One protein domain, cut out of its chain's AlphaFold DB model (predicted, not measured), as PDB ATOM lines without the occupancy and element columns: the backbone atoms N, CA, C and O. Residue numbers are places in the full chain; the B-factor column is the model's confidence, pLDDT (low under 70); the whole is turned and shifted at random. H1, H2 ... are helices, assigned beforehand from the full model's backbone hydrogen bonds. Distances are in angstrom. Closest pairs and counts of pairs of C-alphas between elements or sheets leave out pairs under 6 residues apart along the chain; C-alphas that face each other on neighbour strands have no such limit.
ATOM      1  N   THR A   4      -9.551 -39.457   3.006       48.06
ATOM      2  CA  THR A   4      -9.835 -39.765   1.597       48.06
ATOM      3  C   THR A   4     -11.235 -40.354   1.378       48.06
ATOM      4  O   THR A   4     -11.873 -40.033   0.382       48.06
ATOM      5  N   GLU A   5     -11.752 -41.174   2.304       50.97
ATOM      6  CA  GLU A   5     -13.109 -41.757   2.213       50.97
ATOM      7  C   GLU A   5     -14.221 -40.738   2.514       50.97
ATOM      8  O   GLU A   5     -15.381 -40.972   2.172       50.97
ATOM      9  N   MET A   6     -13.898 -39.610   3.157       54.34
ATOM     10  CA  MET A   6     -14.855 -38.519   3.366       54.34
ATOM     11  C   MET A   6     -14.942 -37.552   2.180       54.34
ATOM     12  O   MET A   6     -15.945 -36.853   2.058       54.34
ATOM     13  N   ALA A   7     -13.929 -37.515   1.309       57.09
ATOM     14  CA  ALA A   7     -13.840 -36.554   0.211       57.09
ATOM     15  C   ALA A   7     -14.728 -36.882  -1.009       57.09
ATOM     16  O   ALA A   7     -15.036 -35.975  -1.773       57.09
ATOM     17  N   ASP A   8     -15.143 -38.143  -1.190       70.94
ATOM     18  CA  ASP A   8     -15.912 -38.617  -2.362       70.94
ATOM     19  C   ASP A   8     -17.406 -38.873  -2.058       70.94
ATOM     20  O   ASP A   8     -18.120 -39.524  -2.820       70.94
ATOM     21  N   ARG A   9     -17.915 -38.375  -0.921       79.56
ATOM     22  CA  ARG A   9     -19.348 -38.452  -0.584       79.56
ATOM     23  C   ARG A   9     -20.118 -37.267  -1.186       79.56
ATOM     24  O   ARG A   9     -19.678 -36.130  -1.016       79.56
ATOM     25  N   PRO A  10     -21.285 -37.488  -1.823       80.44
ATOM     26  CA  PRO A  10     -22.091 -36.409  -2.384       80.44
ATOM     27  C   PRO A  10     -22.578 -35.454  -1.288       80.44
ATOM     28  O   PRO A  10     -22.988 -35.871  -0.201       80.44
ATOM     29  N   THR A  11     -22.550 -34.154  -1.574       85.19
ATOM     30  CA  THR A  11     -22.978 -33.129  -0.615       85.19
ATOM     31  C   THR A  11     -24.502 -33.067  -0.501       85.19
ATOM     32  O   THR A  11     -25.235 -33.437  -1.422       85.19
ATOM     33  N   ALA A  12     -25.009 -32.521   0.610       80.25
ATOM     34  CA  ALA A  12     -26.446 -32.302   0.794       80.25
ATOM     35  C   ALA A  12     -27.066 -31.426  -0.318       80.25
ATOM     36  O   ALA A  12     -28.217 -31.638  -0.694       80.25
ATOM     37  N   GLU A  13     -26.299 -30.489  -0.890       82.06
ATOM     38  CA  GLU A  13     -26.722 -29.649  -2.020       82.06
ATOM     39  C   GLU A  13     -26.786 -30.417  -3.349       82.06
ATOM     40  O   GLU A  13     -27.638 -30.122  -4.183       82.06
ATOM     41  N   GLN A  14     -25.918 -31.411  -3.556       80.50
ATOM     42  CA  GLN A  14     -25.973 -32.296  -4.725       80.50
ATOM     43  C   GLN A  14     -27.143 -33.278  -4.596       80.50
ATOM     44  O   GLN A  14     -27.933 -33.430  -5.522       80.50
ATOM     45  N   VAL A  15     -27.339 -33.858  -3.409       85.69
ATOM     46  CA  VAL A  15     -28.528 -34.661  -3.081       85.69
ATOM     47  C   VAL A  15     -29.821 -33.850  -3.271       85.69
ATOM     48  O   VAL A  15     -30.826 -34.384  -3.744       85.69
ATOM     49  N   ALA A  16     -29.825 -32.550  -2.962       86.38
ATOM     50  CA  ALA A  16     -30.968 -31.659  -3.185       86.38
ATOM     51  C   ALA A  16     -31.331 -31.439  -4.671       86.38
ATOM     52  O   ALA A  16     -32.440 -30.987  -4.941       86.38
ATOM     53  N   GLN A  17     -30.454 -31.781  -5.624       87.50
ATOM     54  CA  GLN A  17     -30.717 -31.638  -7.065       87.50
ATOM     55  C   GLN A  17     -31.520 -32.809  -7.658       87.50
ATOM     56  O   GLN A  17     -32.085 -32.659  -8.740       87.50
ATOM     57  N   LEU A  18     -31.614 -33.951  -6.961       86.44
ATOM     58  CA  LEU A  18     -32.445 -35.080  -7.394       86.44
ATOM     59  C   LEU A  18     -33.929 -34.684  -7.394       86.44
ATOM     60  O   LEU A  18     -34.449 -34.208  -6.379       86.44
ATOM     61  N   SER A  19     -34.615 -34.931  -8.513       88.88
ATOM     62  CA  SER A  19     -36.044 -34.634  -8.665       88.88
ATOM     63  C   SER A  19     -36.906 -35.465  -7.706       88.88
ATOM     64  O   SER A  19     -36.482 -36.511  -7.211       88.88
ATOM     65  N   ALA A  20     -38.149 -35.038  -7.464       82.88
ATOM     66  CA  ALA A  20     -39.088 -35.789  -6.628       82.88
ATOM     67  C   ALA A  20     -39.327 -37.227  -7.141       82.88
ATOM     68  O   ALA A  20     -39.482 -38.146  -6.342       82.88
ATOM     69  N   GLU A  21     -39.298 -37.436  -8.460       81.88
ATOM     70  CA  GLU A  21     -39.476 -38.751  -9.090       81.88
ATOM     71  C   GLU A  21     -38.215 -39.620  -9.013       81.88
ATOM     72  O   GLU A  21     -38.321 -40.833  -8.852       81.88
ATOM     73  N   GLN A  22     -37.024 -39.012  -9.085       84.38
ATOM     74  CA  GLN A  22     -35.754 -39.715  -8.869       84.38
ATOM     75  C   GLN A  22     -35.626 -40.133  -7.393       84.38
ATOM     76  O   GLN A  22     -35.316 -41.282  -7.096       84.38
ATOM     77  N   ARG A  23     -35.970 -39.230  -6.462       85.88
ATOM     78  CA  ARG A  23     -36.035 -39.492  -5.011       85.88
ATOM     79  C   ARG A  23     -37.053 -40.567  -4.634       85.88
ATOM     80  O   ARG A  23     -36.800 -41.332  -3.720       85.88
ATOM     81  N   ALA A  24     -38.176 -40.665  -5.343       84.88
ATOM     82  CA  ALA A  24     -39.163 -41.723  -5.117       84.88
ATOM     83  C   ALA A  24     -38.698 -43.124  -5.580       84.88
ATOM     84  O   ALA A  24     -39.395 -44.105  -5.324       84.88
ATOM     85  N   ARG A  25     -37.549 -43.226  -6.268       83.44
ATOM     86  CA  ARG A  25     -36.980 -44.472  -6.814       83.44
ATOM     87  C   ARG A  25     -35.627 -44.860  -6.195       83.44
ATOM     88  O   ARG A  25     -35.039 -45.835  -6.647       83.44
ATOM     89  N   ILE A  26     -35.142 -44.115  -5.198       85.56
ATOM     90  CA  ILE A  26     -33.869 -44.338  -4.493       85.56
ATOM     91  C   ILE A  26     -34.158 -44.278  -2.988       85.56
ATOM     92  O   ILE A  26     -34.744 -43.302  -2.523       85.56
ATOM     93  N   THR A  27     -33.749 -45.281  -2.212       85.88
ATOM     94  CA  THR A  27     -33.864 -45.235  -0.745       85.88
ATOM     95  C   THR A  27     -32.766 -44.374  -0.113       85.88
ATOM     96  O   THR A  27     -31.660 -44.268  -0.643       85.88
ATOM     97  N   ASP A  28     -33.034 -43.795   1.063       78.81
ATOM     98  CA  ASP A  28     -32.024 -43.030   1.814       78.81
ATOM     99  C   ASP A  28     -30.793 -43.885   2.196       78.81
ATOM    100  O   ASP A  28     -29.693 -43.351   2.353       78.81
ATOM    101  N   GLU A  29     -30.949 -45.212   2.303       77.81
ATOM    102  CA  GLU A  29     -29.849 -46.152   2.559       77.81
ATOM    103  C   GLU A  29     -28.951 -46.335   1.325       77.81
ATOM    104  O   GLU A  29     -27.732 -46.205   1.441       77.81
ATOM    105  N   GLU A  30     -29.521 -46.551   0.132       81.06
ATOM    106  CA  GLU A  30     -28.759 -46.593  -1.129       81.06
ATOM    107  C   GLU A  30     -28.046 -45.259  -1.384       81.06
ATOM    108  O   GLU A  30     -26.844 -45.227  -1.659       81.06
ATOM    109  N   LEU A  31     -28.764 -44.148  -1.197       81.00
ATOM    110  CA  LEU A  31     -28.266 -42.784  -1.374       81.00
ATOM    111  C   LEU A  31     -27.055 -42.472  -0.477       81.00
ATOM    112  O   LEU A  31     -26.160 -41.733  -0.888       81.00
ATOM    113  N   ALA A  32     -26.996 -43.063   0.720       77.81
ATOM    114  CA  ALA A  32     -25.871 -42.938   1.646       77.81
ATOM    115  C   ALA A  32     -24.631 -43.777   1.257       77.81
ATOM    116  O   ALA A  32     -23.567 -43.595   1.859       77.81
ATOM    117  N   THR A  33     -24.749 -44.679   0.273       81.06
ATOM    118  CA  THR A  33     -23.635 -45.493  -0.255       81.06
ATOM    119  C   THR A  33     -23.017 -44.953  -1.544       81.06
ATOM    120  O   THR A  33     -21.903 -45.353  -1.881       81.06
ATOM    121  N   PHE A  34     -23.694 -44.046  -2.255       83.25
ATOM    122  CA  PHE A  34     -23.195 -43.515  -3.524       83.25
ATOM    123  C   PHE A  34     -21.993 -42.580  -3.346       83.25
ATOM    124  O   PHE A  34     -21.941 -41.770  -2.417       83.25
ATOM    125  N   THR A  35     -21.057 -42.641  -4.293       87.12
ATOM    126  CA  THR A  35     -20.015 -41.622  -4.467       87.12
ATOM    127  C   THR A  35     -20.558 -40.387  -5.184       87.12
ATOM    128  O   THR A  35     -21.611 -40.426  -5.835       87.12
ATOM    129  N   GLN A  36     -19.821 -39.275  -5.127       82.00
ATOM    130  CA  GLN A  36     -20.181 -38.052  -5.845       82.00
ATOM    131  C   GLN A  36     -20.326 -38.306  -7.360       82.00
ATOM    132  O   GLN A  36     -21.251 -37.788  -7.989       82.00
ATOM    133  N   ALA A  37     -19.465 -39.146  -7.943       77.00
ATOM    134  CA  ALA A  37     -19.538 -39.520  -9.356       77.00
ATOM    135  C   ALA A  37     -20.809 -40.324  -9.703       77.00
ATOM    136  O   ALA A  37     -21.423 -40.084 -10.744       77.00
ATOM    137  N   GLN A  38     -21.237 -41.244  -8.831       83.50
ATOM    138  CA  GLN A  38     -22.466 -42.023  -9.029       83.50
ATOM    139  C   GLN A  38     -23.719 -41.142  -8.933       83.50
ATOM    140  O   GLN A  38     -24.626 -41.273  -9.755       83.50
ATOM    141  N   LEU A  39     -23.752 -40.194  -7.991       85.12
ATOM    142  CA  LEU A  39     -24.872 -39.261  -7.862       85.12
ATOM    143  C   LEU A  39     -24.966 -38.292  -9.056       85.12
ATOM    144  O   LEU A  39     -26.061 -38.036  -9.554       85.12
ATOM    145  N   LEU A  40     -23.828 -37.815  -9.576       81.44
ATOM    146  CA  LEU A  40     -23.785 -37.023 -10.812       81.44
ATOM    147  C   LEU A  40     -24.258 -37.819 -12.039       81.44
ATOM    148  O   LEU A  40     -24.929 -37.255 -12.897       81.44
ATOM    149  N   HIS A  41     -23.969 -39.122 -12.111       81.81
ATOM    150  CA  HIS A  41     -24.496 -39.987 -13.169       81.81
ATOM    151  C   HIS A  41     -26.023 -40.157 -13.066       81.81
ATOM    152  O   HIS A  41     -26.721 -40.029 -14.067       81.81
ATOM    153  N   LEU A  42     -26.563 -40.372 -11.859       82.50
ATOM    154  CA  LEU A  42     -28.013 -40.492 -11.627       82.50
ATOM    155  C   LEU A  42     -28.791 -39.220 -12.008       82.50
ATOM    156  O   LEU A  42     -29.895 -39.324 -12.535       82.50
ATOM    157  N   LEU A  43     -28.206 -38.033 -11.811       83.06
ATOM    158  CA  LEU A  43     -28.799 -36.755 -12.233       83.06
ATOM    159  C   LEU A  43     -28.946 -36.617 -13.762       83.06
ATOM    160  O   LEU A  43     -29.742 -35.797 -14.216       83.06
ATOM    161  N   LEU A  44     -28.222 -37.419 -14.552       82.62
ATOM    162  CA  LEU A  44     -28.306 -37.455 -16.019       82.62
ATOM    163  C   LEU A  44     -29.271 -38.533 -16.551       82.62
ATOM    164  O   LEU A  44     -29.526 -38.569 -17.756       82.62
ATOM    165  N   LEU A  45     -29.804 -39.404 -15.687       82.19
ATOM    166  CA  LEU A  45     -30.710 -40.489 -16.070       82.19
ATOM    167  C   LEU A  45     -32.184 -40.095 -15.922       82.19
ATOM    168  O   LEU A  45     -32.593 -39.450 -14.950       82.19
ATOM    169  N   SER A  46     -33.012 -40.564 -16.861       84.44
ATOM    170  CA  SER A  46     -34.466 -40.511 -16.709       84.44
ATOM    171  C   SER A  46     -34.925 -41.429 -15.561       84.44
ATOM    172  O   SER A  46     -34.246 -42.415 -15.252       84.44
ATOM    173  N   PRO A  47     -36.086 -41.168 -14.928       74.75
ATOM    174  CA  PRO A  47     -36.560 -41.977 -13.802       74.75
ATOM    175  C   PRO A  47     -36.637 -43.485 -14.102       74.75
ATOM    176  O   PRO A  47     -36.353 -44.301 -13.227       74.75
ATOM    177  N   ASP A  48     -36.962 -43.871 -15.339       76.38
ATOM    178  CA  ASP A  48     -37.058 -45.280 -15.746       76.38
ATOM    179  C   ASP A  48     -35.694 -45.940 -15.993       76.38
ATOM    180  O   ASP A  48     -35.540 -47.137 -15.744       76.38
ATOM    181  N   GLN A  49     -34.675 -45.169 -16.388       73.75
ATOM    182  CA  GLN A  49     -33.293 -45.652 -16.456       73.75
ATOM    183  C   GLN A  49     -32.715 -45.903 -15.055       73.75
ATOM    184  O   GLN A  49     -31.989 -46.877 -14.867       73.75
ATOM    185  N   ILE A  50     -33.094 -45.096 -14.054       77.31
ATOM    186  CA  ILE A  50     -32.681 -45.304 -12.655       77.31
ATOM    187  C   ILE A  50     -33.152 -46.675 -12.153       77.31
ATOM    188  O   ILE A  50     -32.340 -47.453 -11.651       77.31
ATOM    189  N   THR A  51     -34.428 -47.024 -12.369       71.50
ATOM    190  CA  THR A  51     -34.975 -48.340 -11.988       71.50
ATOM    191  C   THR A  51     -34.231 -49.504 -12.654       71.50
ATOM    192  O   THR A  51     -34.028 -50.534 -12.021       71.50
ATOM    193  N   GLN A  52     -33.764 -49.340 -13.896       68.25
ATOM    194  CA  GLN A  52     -32.958 -50.357 -14.583       68.25
ATOM    195  C   GLN A  52     -31.537 -50.481 -14.005       68.25
ATOM    196  O   GLN A  52     -31.007 -51.589 -13.936       68.25
ATOM    197  N   THR A  53     -30.926 -49.378 -13.559       64.62
ATOM    198  CA  THR A  53     -29.558 -49.380 -13.005       64.62
ATOM    199  C   THR A  53     -29.444 -49.809 -11.539       64.62
ATOM    200  O   THR A  53     -28.364 -50.229 -11.133       64.62
TER     201      THR A  53
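Overview. This is residues 4 to 53 of the 575 residues of an uncharacterized protein of Exidia glandulosa HHB12029 (UniProt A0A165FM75). The chain makes a short winding path of six small helices: it runs out from H1 at one end through H2 to H3, folds back through H4 to H5, and turns out again to H6, which meets H3 at the other end. H1 is at one end of the long axis, apart from the other helices, and contacts among the helices are few. The printed part has 50 residues with six named helices, H1 to H6 in order, and no named strand; the class is all helix. It is compact by its radius of gyration of the C-alphas, 10.5 A, yet elongated in outline, spanning 33 by 19 by 19 A.

Along the chain. H1 is residues 4 to 7, beginning at C-alpha 4 (-9.835, -39.765, 1.597). H2 is residues 12 to 15, H3 residues 20 to 23 and H4 residues 28 to 31. H5, residues 36 to 42, is 10.0 A long from C-alpha 36 (-20.181, -38.052, -5.845). H6, residues 47 to 53, is 10.2 A long and ends at C-alpha 53 (-29.558, -49.380, -13.005).

Arrangement. H3 and H6 only just touch, with 3 pairs of C-alphas within 8 A; the closest are those of Gln 22 and Pro 47, 5.5 A apart. H2 and H5 are close but not clearly touching, the closest C-alphas being those of Val 15 and Leu 39, 7.6 A apart. H5 and H6 are also close but not clearly touching, at a steep tilt of 61 degrees, opposite ways, with the C-alphas of Leu 42 and Ile 50 closest at 6.8 A. H4 touches no helix. In H5 and H6 every O i to N i+4 pair is within hydrogen-bond range; H1 to H4 are too short for such a pair, and their single O i to N i+3 pair is within range in H1 but not in H2, H3 or H4.

Size, cuts and confidence. The C-alphas of Thr 4 and Asp 48, the two farthest apart, are 32.7 A apart. The printed part has no cut, and the five links are tight, with 4 residues each. Mean pLDDT of the printed part is 78.8; residues 4 to 7 and 52 to 53 are under 70.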